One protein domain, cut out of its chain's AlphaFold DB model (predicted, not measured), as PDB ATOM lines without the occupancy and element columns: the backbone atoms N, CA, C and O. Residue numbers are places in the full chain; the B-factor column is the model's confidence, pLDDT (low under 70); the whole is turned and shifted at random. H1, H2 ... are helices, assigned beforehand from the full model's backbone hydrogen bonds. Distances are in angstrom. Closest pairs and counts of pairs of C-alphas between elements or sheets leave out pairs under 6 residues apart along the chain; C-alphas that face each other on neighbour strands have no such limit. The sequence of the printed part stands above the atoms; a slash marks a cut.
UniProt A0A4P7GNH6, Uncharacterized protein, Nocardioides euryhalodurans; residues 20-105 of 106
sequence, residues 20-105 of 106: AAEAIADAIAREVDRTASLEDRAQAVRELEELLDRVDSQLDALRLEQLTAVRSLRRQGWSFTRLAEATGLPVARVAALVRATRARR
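What this domain is: This is residues 20 to 105 of the 106 residues of an uncharacterized protein of Nocardioides euryhalodurans (UniProt A0A4P7GNH6). One long helix, H2, makes the shaft of the model; H1 folds back from its first end as the other arm of a helical hairpin, and the short helices H3 and H4 make a small head at its other end. H4 crosses H2 there, while the first residues of H1, 20 to 27, stand free. The printed part has 86 residues with four named helices, in the order H1, H2, H3, H4, and no named strand; its class is all helix. The whole is only just extended, close to loose, with a radius of gyration of the C-alphas of 18.1 A, and it spans 56 by 26 by 19 A, a rod along H2.

How they stand to each other: H2, residues 41 to 75, is the longest helix. H1, residues 20 to 36, touches H2 with residues 32 to 36 alone, and H2 touches H1 with residues 44 to 48 alone; the closest C-alphas are those of Thr 35 and Ala 44, 5.5 A apart. The two form a helical hairpin, at a shallow tilt of 18 degrees, opposite ways. H4, residues 91 to 103, touches H2 with residues 97 to 101 alone, and H2 touches H4 with residues 67 to 71 alone. Their closest C-alphas are those of Leu 67 and Thr 101, 5.6 A apart, and their lines are about perpendicular at 83 degrees. H3, residues 80 to 87, touches residues 91 to 95 of H4, with the C-alphas of Ala 84 and Val 91 closest at 5.3 A; these helices are about perpendicular at 76 degrees. H2 and H3 are near each other, their closest C-alphas 8.0 A apart. H1 is apart from H3 and from H4. Of the 3 pairs that touch, 1 is at a shallow tilt, and the packing is mostly crossed, but only just. In H1, H2 and H3 every O i to N i+4 pair is within hydrogen-bond range; in H4, 8 of 9 are.

Where its parts are: H2 is 50.2 A from first to last C-alpha, from C-alpha 41 at (76.780, 181.190, 148.956) to C-alpha 75 at (107.745, 158.641, 116.459). H1 is 24.3 A long and begins at C-alpha 20, (83.034, 155.905, 132.387). H4 is 18.5 A long and ends at C-alpha 103, (105.328, 172.891, 123.600). H3 is 10.5 A long.

The domain as a whole: The two C-alphas farthest apart are those of Glu 39 and Gly 77, at 56.8 A. Residues 37 to 42 and residues 56 to 62 of H2 also stand free. The links H1 to H2, H2 to H3 and H3 to H4 are tight. The printed part has no cut. Its mean pLDDT is 94.8, and no printed residue is under 70.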
ATOM      1  N   ALA A  20      82.139 155.108 131.543       80.19
ATOM      2  CA  ALA A  20      83.034 155.905 132.387       80.19
ATOM      3  C   ALA A  20      82.797 157.414 132.215       80.19
ATOM      4  O   ALA A  20      82.749 158.152 133.196       80.19
ATOM      5  N   ALA A  21      82.615 157.873 130.972       82.69
ATOM      6  CA  ALA A  21      82.330 159.279 130.692       82.69
ATOM      7  C   ALA A  21      80.964 159.709 131.252       82.69
ATOM      8  O   ALA A  21      80.852 160.799 131.808       82.69
ATOM      9  N   GLU A  22      79.952 158.845 131.139       87.50
ATOM     10  CA  GLU A  22      78.624 159.071 131.724       87.50
ATOM     11  C   GLU A  22      78.701 159.106 133.257       87.50
ATOM     12  O   GLU A  22      78.238 160.067 133.861       87.50
ATOM     13  N   ALA A  23      79.409 158.165 133.893       88.75
ATOM     14  CA  ALA A  23      79.582 158.168 135.347       88.75
ATOM     15  C   ALA A  23      80.304 159.422 135.878       88.75
ATOM     16  O   ALA A  23      79.956 159.926 136.947       88.75
ATOM     17  N   ILE A  24      81.299 159.941 135.145       90.75
ATOM     18  CA  ILE A  24      81.974 161.202 135.490       90.75
ATOM     19  C   ILE A  24      81.003 162.379 135.358       90.75
ATOM     20  O   ILE A  24      80.942 163.216 136.258       90.75
ATOM     21  N   ALA A  25      80.231 162.440 134.271       91.75
ATOM     22  CA  ALA A  25      79.238 163.492 134.071       91.75
ATOM     23  C   ALA A  25      78.172 163.479 135.180       91.75
ATOM     24  O   ALA A  25      77.880 164.525 135.756       91.75
ATOM     25  N   ASP A  26      77.675 162.298 135.548       93.44
ATOM     26  CA  ASP A  26      76.705 162.120 136.633       93.44
ATOM     27  C   ASP A  26      77.292 162.476 138.006       93.44
ATOM     28  O   ASP A  26      76.589 162.968 138.889       93.44
ATOM     29  N   ALA A  27      78.583 162.214 138.234       92.94
ATOM     30  CA  ALA A  27      79.265 162.629 139.458       92.94
ATOM     31  C   ALA A  27      79.381 164.159 139.546       92.94
ATOM     32  O   ALA A  27      79.069 164.725 140.590       92.94
ATOM     33  N   ILE A  28      79.758 164.822 138.448       94.44
ATOM     34  CA  ILE A  28      79.830 166.289 138.384       94.44
ATOM     35  C   ILE A  28      78.439 166.901 138.588       94.44
ATOM     36  O   ILE A  28      78.298 167.817 139.391       94.44
ATOM     37  N   ALA A  29      77.408 166.381 137.916       95.25
ATOM     38  CA  ALA A  29      76.040 166.882 138.044       95.25
ATOM     39  C   ALA A  29      75.530 166.797 139.491       95.25
ATOM     40  O   ALA A  29      75.024 167.783 140.023       95.25
ATOM     41  N   ARG A  30      75.752 165.660 140.166       95.50
ATOM     42  CA  ARG A  30      75.387 165.495 141.581       95.50
ATOM     43  C   ARG A  30      76.088 166.495 142.491       95.50
ATOM     44  O   ARG A  30      75.470 166.989 143.430       95.50
ATOM     45  N   GLU A  31      77.354 166.791 142.228       95.31
ATOM     46  CA  GLU A  31      78.116 167.732 143.045       95.31
ATOM     47  C   GLU A  31      77.663 169.183 142.832       95.31
ATOM     48  O   GLU A  31      77.571 169.958 143.789       95.31
ATOM     49  N   VAL A  32      77.290 169.533 141.599       95.56
ATOM     50  CA  VAL A  32      76.657 170.819 141.283       95.56
ATOM     51  C   VAL A  32      75.314 170.951 142.004       95.56
ATOM     52  O   VAL A  32      75.092 171.960 142.671       95.56
ATOM     53  N   ASP A  33      74.452 169.932 141.940       96.94
ATOM     54  CA  ASP A  33      73.144 169.939 142.610       96.94
ATOM     55  C   ASP A  33      73.284 170.035 144.137       96.94
ATOM     56  O   ASP A  33      72.606 170.840 144.786       96.94
ATOM     57  N   ARG A  34      74.216 169.268 144.721       96.06
ATOM     58  CA  ARG A  34      74.553 169.333 146.149       96.06
ATOM     59  C   ARG A  34      74.956 170.751 146.542       96.06
ATOM     60  O   ARG A  34      74.409 171.299 147.496       96.06
ATOM     61  N   THR A  35      75.864 171.364 145.790       95.38
ATOM     62  CA  THR A  35      76.378 172.704 146.101       95.38
ATOM     63  C   THR A  35      75.321 173.792 145.894       95.38
ATOM     64  O   THR A  35      75.245 174.748 146.665       95.38
ATOM     65  N   ALA A  36      74.439 173.634 144.901       93.56
ATOM     66  CA  ALA A  36      73.336 174.560 144.647       93.56
ATOM     67  C   ALA A  36      72.346 174.642 145.825       93.56
ATOM     68  O   ALA A  36      71.789 175.719 146.077       93.56
ATOM     69  N   SER A  37      72.172 173.529 146.550       95.31
ATOM     70  CA  SER A  37      71.304 173.427 147.732       95.31
ATOM     71  C   SER A  37      71.861 174.078 149.005       95.31
ATOM     72  O   SER A  37      71.128 174.204 149.984       95.31
ATOM     73  N   LEU A  38      73.118 174.535 149.002       96.06
ATOM     74  CA  LEU A  38      73.688 175.263 150.134       96.06
ATOM     75  C   LEU A  38      73.077 176.665 150.267       96.06
ATOM     76  O   LEU A  38      72.996 177.428 149.300       96.06
ATOM     77  N   GLU A  39      72.703 177.024 151.495       96.25
ATOM     78  CA  GLU A  39      72.205 178.363 151.831       96.25
ATOM     79  C   GLU A  39      73.341 179.401 151.862       96.25
ATOM     80  O   GLU A  39      73.184 180.512 151.349       96.25
ATOM     81  N   ASP A  40      74.512 179.029 152.399       97.56
ATOM     82  CA  ASP A  40      75.706 179.878 152.401       97.56
ATOM     83  C   ASP A  40      76.370 179.886 151.014       97.56
ATOM     84  O   ASP A  40      77.052 178.944 150.599       97.56
ATOM     85  N   ARG A  41      76.202 181.000 150.293       96.75
ATOM     86  CA  ARG A  41      76.780 181.190 148.956       96.75
ATOM     87  C   ARG A  41      78.295 181.348 148.966       96.75
ATOM     88  O   ARG A  41      78.930 180.971 147.986       96.75
ATOM     89  N   ALA A  42      78.888 181.850 150.049       97.81
ATOM     90  CA  ALA A  42      80.341 181.903 150.162       97.81
ATOM     91  C   ALA A  42      80.924 180.495 150.344       97.81
ATOM     92  O   ALA A  42      81.967 180.188 149.768       97.81
ATOM     93  N   GLN A  43      80.235 179.626 151.092       96.94
ATOM     94  CA  GLN A  43      80.596 178.210 151.187       96.94
ATOM     95  C   GLN A  43      80.454 177.499 149.839       96.94
ATOM     96  O   GLN A  43      81.381 176.809 149.426       96.94
ATOM     97  N   ALA A  44      79.354 177.732 149.120       97.19
ATOM     98  CA  ALA A  44      79.141 177.144 147.800       97.19
ATOM     99  C   ALA A  44      80.256 177.499 146.801       97.19
ATOM    100  O   ALA A  44      80.729 176.628 146.077       97.19
ATOM    101  N   VAL A  45      80.716 178.756 146.785       97.75
ATOM    102  CA  VAL A  45      81.836 179.173 145.924       97.75
ATOM    103  C   VAL A  45      83.115 178.416 146.276       97.75
ATOM    104  O   VAL A  45      83.762 177.894 145.376       97.75
ATOM    105  N   ARG A  46      83.469 178.306 147.565       97.88
ATOM    106  CA  ARG A  46      84.681 177.580 147.986       97.88
ATOM    107  C   ARG A  46      84.653 176.115 147.554       97.88
ATOM    108  O   ARG A  46      85.634 175.625 147.009       97.88
ATOM    109  N   GLU A  47      83.526 175.440 147.756       96.88
ATOM    110  CA  GLU A  47      83.389 174.027 147.389       96.88
ATOM    111  C   GLU A  47      83.438 173.804 145.869       96.88
ATOM    112  O   GLU A  47      84.032 172.828 145.411       96.88
ATOM    113  N   LEU A  48      82.869 174.720 145.074       96.25
ATOM    114  CA  LEU A  48      82.975 174.658 143.613       96.25
ATOM    115  C   LEU A  48      84.406 174.890 143.129       96.25
ATOM    116  O   LEU A  48      84.849 174.170 142.239       96.25
ATOM    117  N   GLU A  49      85.136 175.846 143.705       97.75
ATOM    118  CA  GLU A  49      86.545 176.078 143.358       97.75
ATOM    119  C   GLU A  49      87.402 174.844 143.680       97.75
ATOM    120  O   GLU A  49      88.146 174.370 142.824       97.75
ATOM    121  N   GLU A  50      87.225 174.232 144.856       96.00
ATOM    122  CA  GLU A  50      87.929 172.992 145.213       96.00
ATOM    123  C   GLU A  50      87.613 171.832 144.251       96.00
ATOM    124  O   GLU A  50      88.496 171.038 143.897       96.00
ATOM    125  N   LEU A  51      86.355 171.720 143.807       94.88
ATOM    126  CA  LEU A  51      85.954 170.739 142.803       94.88
ATOM    127  C   LEU A  51      86.614 171.019 141.450       94.88
ATOM    128  O   LEU A  51      87.137 170.086 140.832       94.88
ATOM    129  N   LEU A  52      86.586 172.271 140.990       96.00
ATOM    130  CA  LEU A  52      87.179 172.694 139.722       96.00
ATOM    131  C   LEU A  52      88.681 172.409 139.705       96.00
ATOM    132  O   LEU A  52      89.144 171.742 138.782       96.00
ATOM    133  N   ASP A  53      89.409 172.781 140.758       96.81
ATOM    134  CA  ASP A  53      90.847 172.524 140.889       96.81
ATOM    135  C   ASP A  53      91.179 171.027 140.806       96.81
ATOM    136  O   ASP A  53      92.127 170.595 140.128       96.81
ATOM    137  N   ARG A  54      90.373 170.191 141.475       93.25
ATOM    138  CA  ARG A  54      90.543 168.736 141.431       93.25
ATOM    139  C   ARG A  54      90.268 168.193 140.031       93.25
ATOM    140  O   ARG A  54      91.043 167.362 139.552       93.25
ATOM    141  N   VAL A  55      89.195 168.638 139.380       94.69
ATOM    142  CA  VAL A  55      88.840 168.218 138.016       94.69
ATOM    143  C   VAL A  55      89.915 168.650 137.025       94.69
ATOM    144  O   VAL A  55      90.367 167.818 136.238       94.69
ATOM    145  N   ASP A  56      90.387 169.891 137.091       95.38
ATOM    146  CA  ASP A  56      91.420 170.413 136.198       95.38
ATOM    147  C   ASP A  56      92.726 169.630 136.317       95.38
ATOM    148  O   ASP A  56      93.313 169.246 135.301       95.38
ATOM    149  N   SER A  57      93.121 169.268 137.540       93.81
ATOM    150  CA  SER A  57      94.285 168.406 137.774       93.81
ATOM    151  C   SER A  57      94.148 167.042 137.076       93.81
ATOM    152  O   SER A  57      95.096 166.550 136.459       93.81
ATOM    153  N   GLN A  58      92.958 166.428 137.121       93.75
ATOM    154  CA  GLN A  58      92.699 165.156 136.433       93.75
ATOM    155  C   GLN A  58      92.618 165.325 134.909       93.75
ATOM    156  O   GLN A  58      93.129 164.487 134.157       93.75
ATOM    157  N   LEU A  59      92.020 166.417 134.425       93.25
ATOM    158  CA  LEU A  59      91.980 166.742 133.000       93.25
ATOM    159  C   LEU A  59      93.386 166.944 132.438       93.25
ATOM    160  O   LEU A  59      93.655 166.539 131.306       93.25
ATOM    161  N   ASP A  60      94.297 167.527 133.211       93.38
ATOM    162  CA  ASP A  60      95.684 167.693 132.801       93.38
ATOM    163  C   ASP A  60      96.443 166.369 132.704       93.38
ATOM    164  O   ASP A  60      97.175 166.178 131.725       93.38
ATOM    165  N   ALA A  61      96.199 165.423 133.614       93.06
ATOM    166  CA  ALA A  61      96.715 164.060 133.497       93.06
ATOM    167  C   ALA A  61      96.181 163.355 132.234       93.06
ATOM    168  O   ALA A  61      96.958 162.825 131.437       93.06
ATOM    169  N   LEU A  62      94.871 163.439 131.968       93.38
ATOM    170  CA  LEU A  62      94.267 162.890 130.745       93.38
ATOM    171  C   LEU A  62      94.845 163.527 129.473       93.38
ATOM    172  O   LEU A  62      95.132 162.841 128.486       93.38
ATOM    173  N   ARG A  63      95.041 164.850 129.479       94.50
ATOM    174  CA  ARG A  63      95.673 165.576 128.368       94.50
ATOM    175  C   ARG A  63      97.117 165.128 128.172       94.50
ATOM    176  O   ARG A  63      97.550 165.013 127.027       94.50
ATOM    177  N   LEU A  64      97.870 164.899 129.245       95.12
ATOM    178  CA  LEU A  64      99.242 164.406 129.163       95.12
ATOM    179  C   LEU A  64      99.290 163.036 128.480       95.12
ATOM    180  O   LEU A  64     100.025 162.882 127.506       95.12
ATOM    181  N   GLU A  65      98.453 162.092 128.908       95.94
ATOM    182  CA  GLU A  65      98.372 160.761 128.295       95.94
ATOM    183  C   GLU A  65      97.988 160.827 126.811       95.94
ATOM    184  O   GLU A  65      98.627 160.200 125.960       95.94
ATOM    185  N   GLN A  66      97.019 161.676 126.452       95.69
ATOM    186  CA  GLN A  66      96.663 161.918 125.051       95.69
ATOM    187  C   GLN A  66      97.865 162.418 124.230       95.69
ATOM    188  O   GLN A  66      98.095 161.956 123.108       95.69
ATOM    189  N   LEU A  67      98.631 163.371 124.763       96.94
ATOM    190  CA  LEU A  67      99.804 163.918 124.084       96.94
ATOM    191  C   LEU A  67     100.926 162.880 123.963       96.94
ATOM    192  O   LEU A  67     101.543 162.781 122.898       96.94
ATOM    193  N   THR A  68     101.150 162.064 124.992       96.94
ATOM    194  CA  THR A  68     102.105 160.949 124.969       96.94
ATOM    195  C   THR A  68     101.744 159.929 123.888       96.94
ATOM    196  O   THR A  68     102.608 159.546 123.091       96.94
ATOM    197  N   ALA A  69     100.466 159.554 123.776       96.75
ATOM    198  CA  ALA A  69      99.987 158.655 122.726       96.75
ATOM    199  C   ALA A  69     100.223 159.237 121.319       96.75
ATOM    200  O   ALA A  69     100.793 158.570 120.449       96.75
ATOM    201  N   VAL A  70      99.870 160.511 121.099       96.69
ATOM    202  CA  VAL A  70     100.111 161.203 119.818       96.69
ATOM    203  C   VAL A  70     101.605 161.267 119.491       96.69
ATOM    204  O   VAL A  70     101.995 160.995 118.351       96.69
ATOM    205  N   ARG A  71     102.460 161.587 120.472       96.56
ATOM    206  CA  ARG A  71     103.922 161.596 120.303       96.56
ATOM    207  C   ARG A  71     104.431 160.220 119.882       96.56
ATOM    208  O   ARG A  71     105.203 160.140 118.929       96.56
ATOM    209  N   SER A  72     104.004 159.158 120.564       97.25
ATOM    210  CA  SER A  72     104.423 157.785 120.262       97.25
ATOM    211  C   SER A  72     104.106 157.413 118.813       97.25
ATOM    212  O   SER A  72     104.999 157.011 118.065       97.25
ATOM    213  N   LEU A  73     102.879 157.673 118.356       97.06
ATOM    214  CA  LEU A  73     102.473 157.408 116.972       97.06
ATOM    215  C   LEU A  73     103.275 158.245 115.961       97.06
ATOM    216  O   LEU A  73     103.693 157.746 114.916       97.06
ATOM    217  N   ARG A  74     103.562 159.514 116.280       96.62
ATOM    218  CA  ARG A  74     104.428 160.360 115.444       96.62
ATOM    219  C   ARG A  74     105.862 159.835 115.365       96.62
ATOM    220  O   ARG A  74     106.448 159.907 114.288       96.62
ATOM    221  N   ARG A  75     106.416 159.286 116.453       95.62
ATOM    222  CA  ARG A  75     107.745 158.641 116.459       95.62
ATOM    223  C   ARG A  75     107.776 157.358 115.631       95.62
ATOM    224  O   ARG A  75     108.806 157.051 115.050       95.62
ATOM    225  N   GLN A  76     106.644 156.668 115.511       96.81
ATOM    226  CA  GLN A  76     106.469 155.514 114.622       96.81
ATOM    227  C   GLN A  76     106.247 155.907 113.145       96.81
ATOM    228  O   GLN A  76     105.911 155.061 112.322       96.81
ATOM    229  N   GLY A  77     106.373 157.192 112.790       97.50
ATOM    230  CA  GLY A  77     106.257 157.667 111.408       97.50
ATOM    231  C   GLY A  77     104.825 157.894 110.911       97.50
ATOM    232  O   GLY A  77     104.622 158.131 109.721       97.50
ATOM    233  N   TRP A  78     103.810 157.867 111.781       97.94
ATOM    234  CA  TRP A  78     102.418 158.061 111.353       97.94
ATOM    235  C   TRP A  78     102.174 159.484 110.850       97.94
ATOM    236  O   TRP A  78     102.432 160.444 111.575       97.94
ATOM    237  N   SER A  79     101.627 159.646 109.641       96.56
ATOM    238  CA  SER A  79     101.262 160.957 109.079       96.56
ATOM    239  C   SER A  79     100.061 161.599 109.796       96.56
ATOM    240  O   SER A  79      99.287 160.921 110.472       96.56
ATOM    241  N   PHE A  80      99.881 162.918 109.637       95.69
ATOM    242  CA  PHE A  80      98.720 163.638 110.187       95.69
ATOM    243  C   PHE A  80      97.394 163.081 109.661       95.69
ATOM    244  O   PHE A  80      96.452 162.913 110.432       95.69
ATOM    245  N   THR A  81      97.337 162.758 108.368       96.56
ATOM    246  CA  THR A  81      96.160 162.164 107.726       96.56
ATOM    247  C   THR A  81      95.852 160.790 108.307       96.56
ATOM    248  O   THR A  81      94.721 160.552 108.716       96.56
ATOM    249  N   ARG A  82      96.867 159.927 108.465       97.44
ATOM    250  CA  ARG A  82      96.695 158.596 109.067       97.44
ATOM    251  C   ARG A  82      96.179 158.682 110.505       97.44
ATOM    252  O   ARG A  82      95.309 157.913 110.895       97.44
ATOM    253  N   LEU A  83      96.693 159.627 111.294       96.38
ATOM    254  CA  LEU A  83      96.203 159.887 112.652       96.38
ATOM    255  C   LEU A  83      94.751 160.371 112.659       96.38
ATOM    256  O   LEU A  83      93.954 159.888 113.460       96.38
ATOM    257  N   ALA A  84      94.398 161.305 111.776       96.50
ATOM    258  CA  ALA A  84      93.040 161.830 111.659       96.50
ATOM    259  C   ALA A  84      92.037 160.733 111.269       96.50
ATOM    260  O   ALA A  84      90.968 160.628 111.864       96.50
ATOM    261  N   GLU A  85      92.405 159.871 110.324       96.50
ATOM    262  CA  GLU A  85      91.588 158.729 109.908       96.50
ATOM    263  C   GLU A  85      91.423 157.699 111.028       96.50
ATOM    264  O   GLU A  85      90.304 157.265 111.293       96.50
ATOM    265  N   ALA A  86      92.508 157.347 111.725       95.62
ATOM    266  CA  ALA A  86      92.473 156.342 112.786       95.62
ATOM    267  C   ALA A  86      91.719 156.806 114.042       95.62
ATOM    268  O   ALA A  86      91.048 156.007 114.689       95.62
ATOM    269  N   THR A  87      91.830 158.088 114.396       94.06
ATOM    270  CA  THR A  87      91.206 158.649 115.610       94.06
ATOM    271  C   THR A  87      89.824 159.249 115.361       94.06
ATOM    272  O   THR A  87      89.118 159.577 116.310       94.06
ATOM    273  N   GLY A  88      89.443 159.453 114.096       95.25
ATOM    274  CA  GLY A  88      88.243 160.207 113.727       95.25
ATOM    275  C   GLY A  88      88.336 161.712 114.018       95.25
ATOM    276  O   GLY A  88      87.345 162.426 113.856       95.25
ATOM    277  N   LEU A  89      89.501 162.214 114.443       95.00
ATOM    278  CA  LEU A  89      89.711 163.631 114.723       95.00
ATOM    279  C   LEU A  89      89.966 164.423 113.431       95.00
ATOM    280  O   LEU A  89      90.638 163.933 112.522       95.00
ATOM    281  N   PRO A  90      89.529 165.694 113.350       96.19
ATOM    282  CA  PRO A  90      89.917 166.572 112.253       96.19
ATOM    283  C   PRO A  90      91.439 166.743 112.169       96.19
ATOM    284  O   PRO A  90      92.110 166.892 113.193       96.19
ATOM    285  N   VAL A  91      91.983 166.835 110.950       94.00
ATOM    286  CA  VAL A  91      93.430 167.040 110.717       94.00
ATOM    287  C   VAL A  91      93.955 168.271 111.466       94.00
ATOM    288  O   VAL A  91      95.028 168.217 112.063       94.00
ATOM    289  N   ALA A  92      93.178 169.357 111.518       96.94
ATOM    290  CA  ALA A  92      93.530 170.557 112.279       96.94
ATOM    291  C   ALA A  92      93.692 170.277 113.786       96.94
ATOM    292  O   ALA A  92      94.633 170.776 114.406       96.94
ATOM    293  N   ARG A  93      92.828 169.430 114.370       97.12
ATOM    294  CA  ARG A  93      92.922 169.024 115.781       97.12
ATOM    295  C   ARG A  93      94.151 168.154 116.019       97.12
ATOM    296  O   ARG A  93      94.877 168.404 116.975       97.12
ATOM    297  N   VAL A  94      94.437 167.201 115.129       97.12
ATOM    298  CA  VAL A  94      95.677 166.406 115.186       97.12
ATOM    299  C   VAL A  94      96.906 167.318 115.111       97.12
ATOM    300  O   VAL A  94      97.830 167.180 115.909       97.12
ATOM    301  N   ALA A  95      96.912 168.301 114.207       95.94
ATOM    302  CA  ALA A  95      98.009 169.255 114.080       95.94
ATOM    303  C   ALA A  95      98.199 170.117 115.337       95.94
ATOM    304  O   ALA A  95      99.333 170.451 115.681       95.94
ATOM    305  N   ALA A  96      97.114 170.483 116.023       96.88
ATOM    306  CA  ALA A  96      97.183 171.171 117.309       96.88
ATOM    307  C   ALA A  96      97.785 170.268 118.398       96.88
ATOM    308  O   ALA A  96      98.682 170.707 119.113       96.88
ATOM    309  N   LEU A  97      97.378 168.995 118.470       96.69
ATOM    310  CA  LEU A  97      97.927 168.030 119.431       96.69
ATOM    311  C   LEU A  97      99.428 167.805 119.219       96.69
ATOM    312  O   LEU A  97     100.202 167.900 120.163       96.69
ATOM    313  N   VAL A  98      99.871 167.608 117.975       95.38
ATOM    314  CA  VAL A  98     101.303 167.452 117.651       95.38
ATOM    315  C   VAL A  98     102.113 168.717 117.967       95.38
ATOM    316  O   VAL A  98     103.287 168.635 118.318       95.38
ATOM    317  N   ARG A  99     101.523 169.912 117.847       95.38
ATOM    318  CA  ARG A  99     102.179 171.151 118.293       95.38
ATOM    319  C   ARG A  99     102.267 171.220 119.818       95.38
ATOM    320  O   ARG A  99     103.313 171.590 120.343       95.38
ATOM    321  N   ALA A 100     101.213 170.807 120.514       94.50
ATOM    322  CA  ALA A 100     101.171 170.777 121.971       94.50
ATOM    323  C   ALA A 100     102.185 169.790 122.580       94.50
ATOM    324  O   ALA A 100     102.766 170.108 123.616       94.50
ATOM    325  N   THR A 101     102.484 168.653 121.929       93.38
ATOM    326  CA  THR A 101     103.558 167.752 122.399       93.38
ATOM    327  C   THR A 101     104.914 168.461 122.421       93.38
ATOM    328  O   THR A 101     105.650 168.356 123.398       93.38
ATOM    329  N   ARG A 102     105.221 169.255 121.383       88.94
ATOM    330  CA  ARG A 102     106.465 170.041 121.303       88.94
ATOM    331  C   ARG A 102     106.522 171.129 122.371       88.94
ATOM    332  O   ARG A 102     107.560 171.303 122.999       88.94
ATOM    333  N   ALA A 103     105.412 171.834 122.592       88.56
ATOM    334  CA  ALA A 103     105.328 172.891 123.600       88.56
ATOM    335  C   ALA A 103     105.582 172.357 125.021       88.56
ATOM    336  O   ALA A 103     106.299 172.984 125.793       88.56
ATOM    337  N   ARG A 104     105.070 171.159 125.336       85.38
ATOM    338  CA  ARG A 104     105.311 170.473 126.617       85.38
ATOM    339  C   ARG A 104     106.666 169.757 126.712       85.38
ATOM    340  O   ARG A 104     106.923 169.112 127.721       85.38
ATOM    341  N   ARG A 105     107.535 169.871 125.696       84.38
ATOM    342  CA  ARG A 105     108.834 169.167 125.613       84.38
ATOM    343  C   ARG A 105     108.713 167.647 125.808       84.38
ATOM    344  O   ARG A 105     109.622 166.998 126.326       84.38
TER     345      ARG A 105